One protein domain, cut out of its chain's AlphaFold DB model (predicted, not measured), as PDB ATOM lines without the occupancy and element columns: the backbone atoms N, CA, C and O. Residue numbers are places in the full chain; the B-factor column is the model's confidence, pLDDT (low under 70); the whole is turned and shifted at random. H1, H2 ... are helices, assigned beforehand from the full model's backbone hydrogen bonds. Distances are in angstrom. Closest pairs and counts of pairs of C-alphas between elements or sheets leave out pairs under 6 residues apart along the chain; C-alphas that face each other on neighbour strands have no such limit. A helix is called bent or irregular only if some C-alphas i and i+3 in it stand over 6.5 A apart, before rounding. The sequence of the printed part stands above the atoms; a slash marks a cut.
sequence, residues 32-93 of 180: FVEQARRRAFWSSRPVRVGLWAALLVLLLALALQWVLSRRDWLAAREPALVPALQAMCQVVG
ATOM      1  N   PHE A  32     126.390 121.214 121.378       76.12
ATOM      2  CA  PHE A  32     127.833 121.475 121.282       76.12
ATOM      3  C   PHE A  32     128.168 122.974 121.361       76.12
ATOM      4  O   PHE A  32     129.194 123.337 121.940       76.12
ATOM      5  N   VAL A  33     127.293 123.842 120.843       75.38
ATOM      6  CA  VAL A  33     127.432 125.304 120.913       75.38
ATOM      7  C   VAL A  33     127.244 125.763 122.353       75.38
ATOM      8  O   VAL A  33     128.096 126.478 122.880       75.38
ATOM      9  N   GLU A  34     126.222 125.252 123.048       75.88
ATOM     10  CA  GLU A  34     126.022 125.539 124.471       75.88
ATOM     11  C   GLU A  34     127.208 125.090 125.339       75.88
ATOM     12  O   GLU A  34     127.657 125.818 126.229       75.88
ATOM     13  N   GLN A  35     127.767 123.903 125.072       71.38
ATOM     14  CA  GLN A  35     128.939 123.395 125.792       71.38
ATOM     15  C   GLN A  35     130.199 124.229 125.524       71.38
ATOM     16  O   GLN A  35     130.965 124.494 126.456       71.38
ATOM     17  N   ALA A  36     130.420 124.672 124.283       71.62
ATOM     18  CA  ALA A  36     131.537 125.544 123.928       71.62
ATOM     19  C   ALA A  36     131.394 126.932 124.567       71.62
ATOM     20  O   ALA A  36     132.359 127.446 125.133       71.62
ATOM     21  N   ARG A  37     130.184 127.503 124.568       70.06
ATOM     22  CA  ARG A  37     129.878 128.800 125.186       70.06
ATOM     23  C   ARG A  37     130.029 128.749 126.707       70.06
ATOM     24  O   ARG A  37     130.645 129.642 127.285       70.06
ATOM     25  N   ARG A  38     129.586 127.660 127.354       66.19
ATOM     26  CA  ARG A  38     129.870 127.382 128.775       66.19
ATOM     27  C   ARG A  38     131.374 127.279 129.029       66.19
ATOM     28  O   ARG A  38     131.877 127.971 129.905       66.19
ATOM     29  N   ARG A  39     132.132 126.492 128.261       68.12
ATOM     30  CA  ARG A  39     133.598 126.405 128.433       68.12
ATOM     31  C   ARG A  39     134.284 127.757 128.240       68.12
ATOM     32  O   ARG A  39     135.141 128.107 129.045       68.12
ATOM     33  N   ALA A  40     133.872 128.538 127.243       66.50
ATOM     34  CA  ALA A  40     134.384 129.883 127.001       66.50
ATOM     35  C   ALA A  40     134.095 130.814 128.189       66.50
ATOM     36  O   ALA A  40     135.010 131.475 128.679       66.50
ATOM     37  N   PHE A  41     132.872 130.783 128.727       65.19
ATOM     38  CA  PHE A  41     132.484 131.550 129.911       65.19
ATOM     39  C   PHE A  41     133.315 131.169 131.147       65.19
ATOM     40  O   PHE A  41     133.922 132.041 131.763       65.19
ATOM     41  N   TRP A  42     133.449 129.875 131.457       65.88
ATOM     42  CA  TRP A  42     134.259 129.381 132.584       65.88
ATOM     43  C   TRP A  42     135.774 129.580 132.383       65.88
ATOM     44  O   TRP A  42     136.531 129.669 133.350       65.88
ATOM     45  N   SER A  43     136.236 129.692 131.135       69.88
ATOM     46  CA  SER A  43     137.629 130.015 130.798       69.88
ATOM     47  C   SER A  43     137.936 131.513 130.778       69.88
ATOM     48  O   SER A  43     139.109 131.891 130.726       69.88
ATOM     49  N   SER A  44     136.905 132.361 130.813       76.75
ATOM     50  CA  SER A  44     137.072 133.802 130.708       76.75
ATOM     51  C   SER A  44     137.867 134.335 131.904       76.75
ATOM     52  O   SER A  44     137.693 133.904 133.048       76.75
ATOM     53  N   ARG A  45     138.773 135.288 131.636       80.12
ATOM     54  CA  ARG A  45     139.582 135.963 132.665       80.12
ATOM     55  C   ARG A  45     138.756 136.442 133.875       80.12
ATOM     56  O   ARG A  45     139.189 136.144 134.984       80.12
ATOM     57  N   PRO A  46     137.588 137.105 133.724       81.38
ATOM     58  CA  PRO A  46     136.814 137.559 134.881       81.38
ATOM     59  C   PRO A  46     136.252 136.405 135.719       81.38
ATOM     60  O   PRO A  46     136.310 136.471 136.942       81.38
ATOM     61  N   VAL A  47     135.781 135.318 135.097       85.12
ATOM     62  CA  VAL A  47     135.268 134.151 135.838       85.12
ATOM     63  C   VAL A  47     136.390 133.444 136.593       85.12
ATOM     64  O   VAL A  47     136.206 133.066 137.746       85.12
ATOM     65  N   ARG A  48     137.584 133.330 135.998       86.00
ATOM     66  CA  ARG A  48     138.760 132.788 136.696       86.00
ATOM     67  C   ARG A  48     139.186 133.653 137.879       86.00
ATOM     68  O   ARG A  48     139.486 133.105 138.933       86.00
ATOM     69  N   VAL A  49     139.195 134.978 137.726       89.44
ATOM     70  CA  VAL A  49     139.484 135.903 138.838       89.44
ATOM     71  C   VAL A  49     138.428 135.767 139.935       89.44
ATOM     72  O   VAL A  49     138.787 135.669 141.103       89.44
ATOM     73  N   GLY A  50     137.147 135.671 139.569       93.12
ATOM     74  CA  GLY A  50     136.056 135.429 140.514       93.12
ATOM     75  C   GLY A  50     136.200 134.104 141.265       93.12
ATOM     76  O   GLY A  50     136.044 134.079 142.480       93.12
ATOM     77  N   LEU A  51     136.570 133.019 140.577       91.75
ATOM     78  CA  LEU A  51     136.832 131.715 141.196       91.75
ATOM     79  C   LEU A  51     138.024 131.757 142.156       91.75
ATOM     80  O   LEU A  51     137.931 131.214 143.252       91.75
ATOM     81  N   TRP A  52     139.122 132.419 141.779       94.00
ATOM     82  CA  TRP A  52     140.274 132.595 142.666       94.00
ATOM     83  C   TRP A  52     139.935 133.446 143.888       94.00
ATOM     84  O   TRP A  52     140.314 133.085 144.998       94.00
ATOM     85  N   ALA A  53     139.182 134.531 143.705       94.94
ATOM     86  CA  ALA A  53     138.704 135.353 144.809       94.94
ATOM     87  C   ALA A  53     137.784 134.550 145.740       94.94
ATOM     88  O   ALA A  53     137.986 134.555 146.953       94.94
ATOM     89  N   ALA A  54     136.829 133.798 145.185       94.62
ATOM     90  CA  ALA A  54     135.933 132.938 145.952       94.62
ATOM     91  C   ALA A  54     136.702 131.856 146.722       94.62
ATOM     92  O   ALA A  54     136.432 131.644 147.901       94.62
ATOM     93  N   LEU A  55     137.692 131.217 146.090       95.56
ATOM     94  CA  LEU A  55     138.562 130.237 146.737       95.56
ATOM     95  C   LEU A  55     139.331 130.862 147.904       95.56
ATOM     96  O   LEU A  55     139.380 130.282 148.984       95.56
ATOM     97  N   LEU A  56     139.907 132.049 147.703       96.00
ATOM     98  CA  LEU A  56     140.684 132.746 148.725       96.00
ATOM     99  C   LEU A  56     139.806 133.137 149.919       96.00
ATOM    100  O   LEU A  56     140.199 132.910 151.060       96.00
ATOM    101  N   VAL A  57     138.591 133.631 149.664       95.75
ATOM    102  CA  VAL A  57     137.592 133.915 150.707       95.75
ATOM    103  C   VAL A  57     137.197 132.641 151.458       95.75
ATOM    104  O   VAL A  57     137.171 132.653 152.688       95.75
ATOM    105  N   LEU A  58     136.944 131.532 150.752       95.38
ATOM    106  CA  LEU A  58     136.616 130.249 151.382       95.38
ATOM    107  C   LEU A  58     137.753 129.746 152.276       95.38
ATOM    108  O   LEU A  58     137.498 129.280 153.383       95.38
ATOM    109  N   LEU A  59     139.003 129.852 151.817       94.62
ATOM    110  CA  LEU A  59     140.177 129.458 152.595       94.62
ATOM    111  C   LEU A  59     140.332 130.314 153.852       94.62
ATOM    112  O   LEU A  59     140.627 129.777 154.917       94.62
ATOM    113  N   LEU A  60     140.095 131.621 153.748       90.94
ATOM    114  CA  LEU A  60     140.144 132.536 154.888       90.94
ATOM    115  C   LEU A  60     139.048 132.211 155.909       90.94
ATOM    116  O   LEU A  60     139.328 132.128 157.104       90.94
ATOM    117  N   ALA A  61     137.824 131.960 155.439       88.88
ATOM    118  CA  ALA A  61     136.713 131.536 156.283       88.88
ATOM    119  C   ALA A  61     137.002 130.188 156.961       88.88
ATOM    120  O   ALA A  61     136.786 130.053 158.162       88.88
ATOM    121  N   LEU A  62     137.556 129.219 156.227       89.81
ATOM    122  CA  LEU A  62     137.919 127.910 156.766       89.81
ATOM    123  C   LEU A  62     139.043 128.014 157.802       89.81
ATOM    124  O   LEU A  62     138.958 127.382 158.851       89.81
ATOM    125  N   ALA A  63     140.074 128.819 157.542       84.12
ATOM    126  CA  ALA A  63     141.157 129.063 158.489       84.12
ATOM    127  C   ALA A  63     140.628 129.725 159.765       84.12
ATOM    128  O   ALA A  63     140.950 129.283 160.868       84.12
ATOM    129  N   LEU A  64     139.760 130.729 159.625       80.06
ATOM    130  CA  LEU A  64     139.107 131.373 160.755       80.06
ATOM    131  C   LEU A  64     138.263 130.362 161.541       80.06
ATOM    132  O   LEU A  64     138.413 130.250 162.754       80.06
ATOM    133  N   GLN A  65     137.442 129.564 160.860       85.19
ATOM    134  CA  GLN A  65     136.605 128.541 161.482       85.19
ATOM    135  C   GLN A  65     137.440 127.464 162.186       85.19
ATOM    136  O   GLN A  65     137.107 127.047 163.296       85.19
ATOM    137  N   TRP A  66     138.573 127.069 161.605       78.69
ATOM    138  CA  TRP A  66     139.521 126.143 162.217       78.69
ATOM    139  C   TRP A  66     140.135 126.733 163.486       78.69
ATOM    140  O   TRP A  66     140.108 126.079 164.528       78.69
ATOM    141  N   VAL A  67     140.661 127.958 163.431       69.50
ATOM    142  CA  VAL A  67     141.252 128.653 164.589       69.50
ATOM    143  C   VAL A  67     140.214 128.813 165.699       69.50
ATOM    144  O   VAL A  67     140.492 128.498 166.855       69.50
ATOM    145  N   LEU A  68     138.989 129.203 165.345       68.44
ATOM    146  CA  LEU A  68     137.872 129.306 166.280       68.44
ATOM    147  C   LEU A  68     137.445 127.944 166.848       68.44
ATOM    148  O   LEU A  68     136.961 127.902 167.974       68.44
ATOM    149  N   SER A  69     137.623 126.834 166.131       67.94
ATOM    150  CA  SER A  69     137.340 125.490 166.662       67.94
ATOM    151  C   SER A  69     138.461 124.945 167.556       67.94
ATOM    152  O   SER A  69     138.192 124.246 168.525       67.94
ATOM    153  N   ARG A  70     139.727 125.273 167.256       64.31
ATOM    154  CA  ARG A  70     140.911 124.732 167.946       64.31
ATOM    155  C   ARG A  70     141.522 125.669 168.981       64.31
ATOM    156  O   ARG A  70     142.547 125.311 169.560       64.31
ATOM    157  N   ARG A  71     140.916 126.833 169.239       66.25
ATOM    158  CA  ARG A  71     141.368 127.798 170.260       66.25
ATOM    159  C   ARG A  71     141.655 127.131 171.607       66.25
ATOM    160  O   ARG A  71     142.695 127.390 172.203       66.25
ATOM    161  N   ASP A  72     140.801 126.195 172.004       58.28
ATOM    162  CA  ASP A  72     140.895 125.503 173.288       58.28
ATOM    163  C   ASP A  72     142.034 124.467 173.303       58.28
ATOM    164  O   ASP A  72     142.748 124.340 174.293       58.28
ATOM    165  N   TRP A  73     142.291 123.796 172.172       62.03
ATOM    166  CA  TRP A  73     143.417 122.864 172.019       62.03
ATOM    167  C   TRP A  73     144.772 123.588 171.973       62.03
ATOM    168  O   TRP A  73     145.751 123.110 172.547       62.03
ATOM    169  N   LEU A  74     144.834 124.756 171.320       59.00
ATOM    170  CA  LEU A  74     146.045 125.581 171.253       59.00
ATOM    171  C   LEU A  74     146.395 126.167 172.629       59.00
ATOM    172  O   LEU A  74     147.552 126.111 173.042       59.00
ATOM    173  N   ALA A  75     145.384 126.651 173.359       57.00
ATOM    174  CA  ALA A  75     145.537 127.138 174.727       57.00
ATOM    175  C   ALA A  75     145.954 126.027 175.708       57.00
ATOM    176  O   ALA A  75     146.685 126.298 176.660       57.00
ATOM    177  N   ALA A  76     145.526 124.782 175.470       55.59
ATOM    178  CA  ALA A  76     145.903 123.632 176.287       55.59
ATOM    179  C   ALA A  76     147.354 123.169 176.068       55.59
ATOM    180  O   ALA A  76     147.969 122.649 176.997       55.59
ATOM    181  N   ARG A  77     147.906 123.330 174.857       61.97
ATOM    182  CA  ARG A  77     149.247 122.823 174.516       61.97
ATOM    183  C   ARG A  77     150.372 123.802 174.847       61.97
ATOM    184  O   ARG A  77     151.449 123.355 175.218       61.97
ATOM    185  N   GLU A  78     150.122 125.106 174.733       54.66
ATOM    186  CA  GLU A  78     151.127 126.159 174.938       54.66
ATOM    187  C   GLU A  78     150.529 127.348 175.719       54.66
ATOM    188  O   GLU A  78     150.041 128.318 175.126       54.66
ATOM    189  N   PRO A  79     150.567 127.324 177.066       60.47
ATOM    190  CA  PRO A  79     149.981 128.374 177.902       60.47
ATOM    191  C   PRO A  79     150.671 129.741 177.737       60.47
ATOM    192  O   PRO A  79     150.081 130.771 178.060       60.47
ATOM    193  N   ALA A  80     151.896 129.776 177.201       63.50
ATOM    194  CA  ALA A  80     152.624 131.011 176.909       63.50
ATOM    195  C   ALA A  80     152.024 131.812 175.736       63.50
ATOM    196  O   ALA A  80     152.217 133.024 175.661       63.50
ATOM    197  N   LEU A  81     151.268 131.164 174.839       60.38
ATOM    198  CA  LEU A  81     150.637 131.806 173.677       60.38
ATOM    199  C   LEU A  81     149.237 132.360 173.973       60.38
ATOM    200  O   LEU A  81     148.688 133.115 173.170       60.38
ATOM    201  N   VAL A  82     148.677 132.037 175.142       62.62
ATOM    202  CA  VAL A  82     147.374 132.525 175.615       62.62
ATOM    203  C   VAL A  82     147.228 134.052 175.523       62.62
ATOM    204  O   VAL A  82     146.228 134.481 174.950       62.62
ATOM    205  N   PRO A  83     148.172 134.903 175.985       64.00
ATOM    206  CA  PRO A  83     148.000 136.356 175.893       64.00
ATOM    207  C   PRO A  83     147.939 136.868 174.446       64.00
ATOM    208  O   PRO A  83     147.140 137.755 174.145       64.00
ATOM    209  N   ALA A  84     148.720 136.286 173.530       66.75
ATOM    210  CA  ALA A  84     148.701 136.660 172.114       66.75
ATOM    211  C   ALA A  84     147.389 136.235 171.430       66.75
ATOM    212  O   ALA A  84     146.776 137.016 170.700       66.75
ATOM    213  N   LEU A  85     146.910 135.022 171.727       63.25
ATOM    214  CA  LEU A  85     145.619 134.515 171.254       63.25
ATOM    215  C   LEU A  85     144.449 135.343 171.801       63.25
ATOM    216  O   LEU A  85     143.486 135.601 171.082       63.25
ATOM    217  N   GLN A  86     144.541 135.794 173.052       65.94
ATOM    218  CA  GLN A  86     143.525 136.615 173.703       65.94
ATOM    219  C   GLN A  86     143.452 138.016 173.084       65.94
ATOM    220  O   GLN A  86     142.350 138.508 172.844       65.94
ATOM    221  N   ALA A  87     144.595 138.611 172.728       67.06
ATOM    222  CA  ALA A  87     144.647 139.861 171.970       67.06
ATOM    223  C   ALA A  87     144.013 139.719 170.573       67.06
ATOM    224  O   ALA A  87     143.182 140.541 170.190       67.06
ATOM    225  N   MET A  88     144.312 138.638 169.837       63.12
ATOM    226  CA  MET A  88     143.639 138.348 168.560       63.12
ATOM    227  C   MET A  88     142.131 138.126 168.733       63.12
ATOM    228  O   MET A  88     141.329 138.584 167.919       63.12
ATOM    229  N   CYS A  89     141.726 137.446 169.803       68.06
ATOM    230  CA  CYS A  89     140.323 137.169 170.089       68.06
ATOM    231  C   CYS A  89     139.521 138.428 170.443       68.06
ATOM    232  O   CYS A  89     138.360 138.507 170.054       68.06
ATOM    233  N   GLN A  90     140.126 139.438 171.077       65.19
ATOM    234  CA  GLN A  90     139.466 140.734 171.292       65.19
ATOM    235  C   GLN A  90     139.131 141.448 169.976       65.19
ATOM    236  O   GLN A  90     138.070 142.057 169.874       65.19
ATOM    237  N   VAL A  91     139.988 141.333 168.959       68.62
ATOM    238  CA  VAL A  91     139.758 141.941 167.635       68.62
ATOM    239  C   VAL A  91     138.671 141.196 166.854       68.62
ATOM    240  O   VAL A  91     137.856 141.812 166.179       68.62
ATOM    241  N   VAL A  92     138.640 139.865 166.963       67.44
ATOM    242  CA  VAL A  92     137.684 138.994 166.251       67.44
ATOM    243  C   VAL A  92     136.347 138.851 167.006       67.44
ATOM    244  O   VAL A  92     135.391 138.295 166.474       67.44
ATOM    245  N   GLY A  93     136.247 139.356 168.242       55.94
ATOM    246  CA  GLY A  93     135.052 139.225 169.087       55.94
ATOM    247  C   GLY A  93     134.850 137.817 169.659       55.94
ATOM    248  O   GLY A  93     133.743 137.440 170.038       55.94
TER     249      GLY A  93
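AT A GLANCE: This is residues 32 to 93 of the 180 residues of the protein "DUF3426 domain-containing protein" of Ottowia beijingensis (UniProt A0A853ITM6). One long helix, H2, makes most of the length of a slender rod, with a shorter helix at each end: H1 runs on outward at an angle, while H3 folds back beside the last part of H2 like a loose hook. H2 has a kink of 54 degrees near residue 70, and the three helices form no common core. The printed part has 62 residues, with three named helices in the order H1, H2, H3 and no named strand; the class is all helix. The whole is extended, with a radius of gyration of the C-alphas of 20.0 A, and the C-alphas span 61 by 19 by 15 A.

HOW THE PARTS SIT: H1, residues 32 to 43, and H2, residues 45 to 77, are close but not clearly touching; their closest C-alphas, those of Trp 42 and Arg 48, are 7.0 A apart. They run the same way at a steep tilt of 55 degrees. H3, residues 79 to 92, is also close to H2 but not clearly touching it, and the closest C-alphas, those of Ala 75 and Val 82, are 5.8 A apart. H2 and H3 run opposite ways at a steep tilt of 44 degrees. H1 and H3 are apart. In H1 every O i to N i+4 pair is within hydrogen-bond range; in H2 27 of 29 are, and in H3 7 of 10.

IN THESE COORDINATES: H1 begins at C-alpha 32, at (127.833, 121.475, 121.282), and measures 16.1 A from first to last C-alpha. H2 begins at C-alpha 45, at (139.582, 135.963, 132.665), and measures 44.9 A to C-alpha 77. It is irregular: C-alphas 69 and 72 are 7.5 A apart. H3 measures 20.0 A and ends at C-alpha 92, at (137.684, 138.994, 166.251). It is irregular too, with C-alphas 80 and 83 lying 7.1 A apart.

THE WHOLE: The two C-alphas farthest apart are those of Val 33 and Ala 80, at 61.7 A, while the first and last printed C-alphas, those of Phe 32 and Gly 93, are 51.5 A apart. The links from H1 to H2 and from H2 to H3 are tight, with one residue in each, and the printed part has no cut. Residues 32 to 41, 43 to 50, 52 to 63 and 76 to 81 stand free. The mean pLDDT of the printed part is 74.1; residues 38 to 43 and 67 to 93 are under 70, and the mean of H3 is 65.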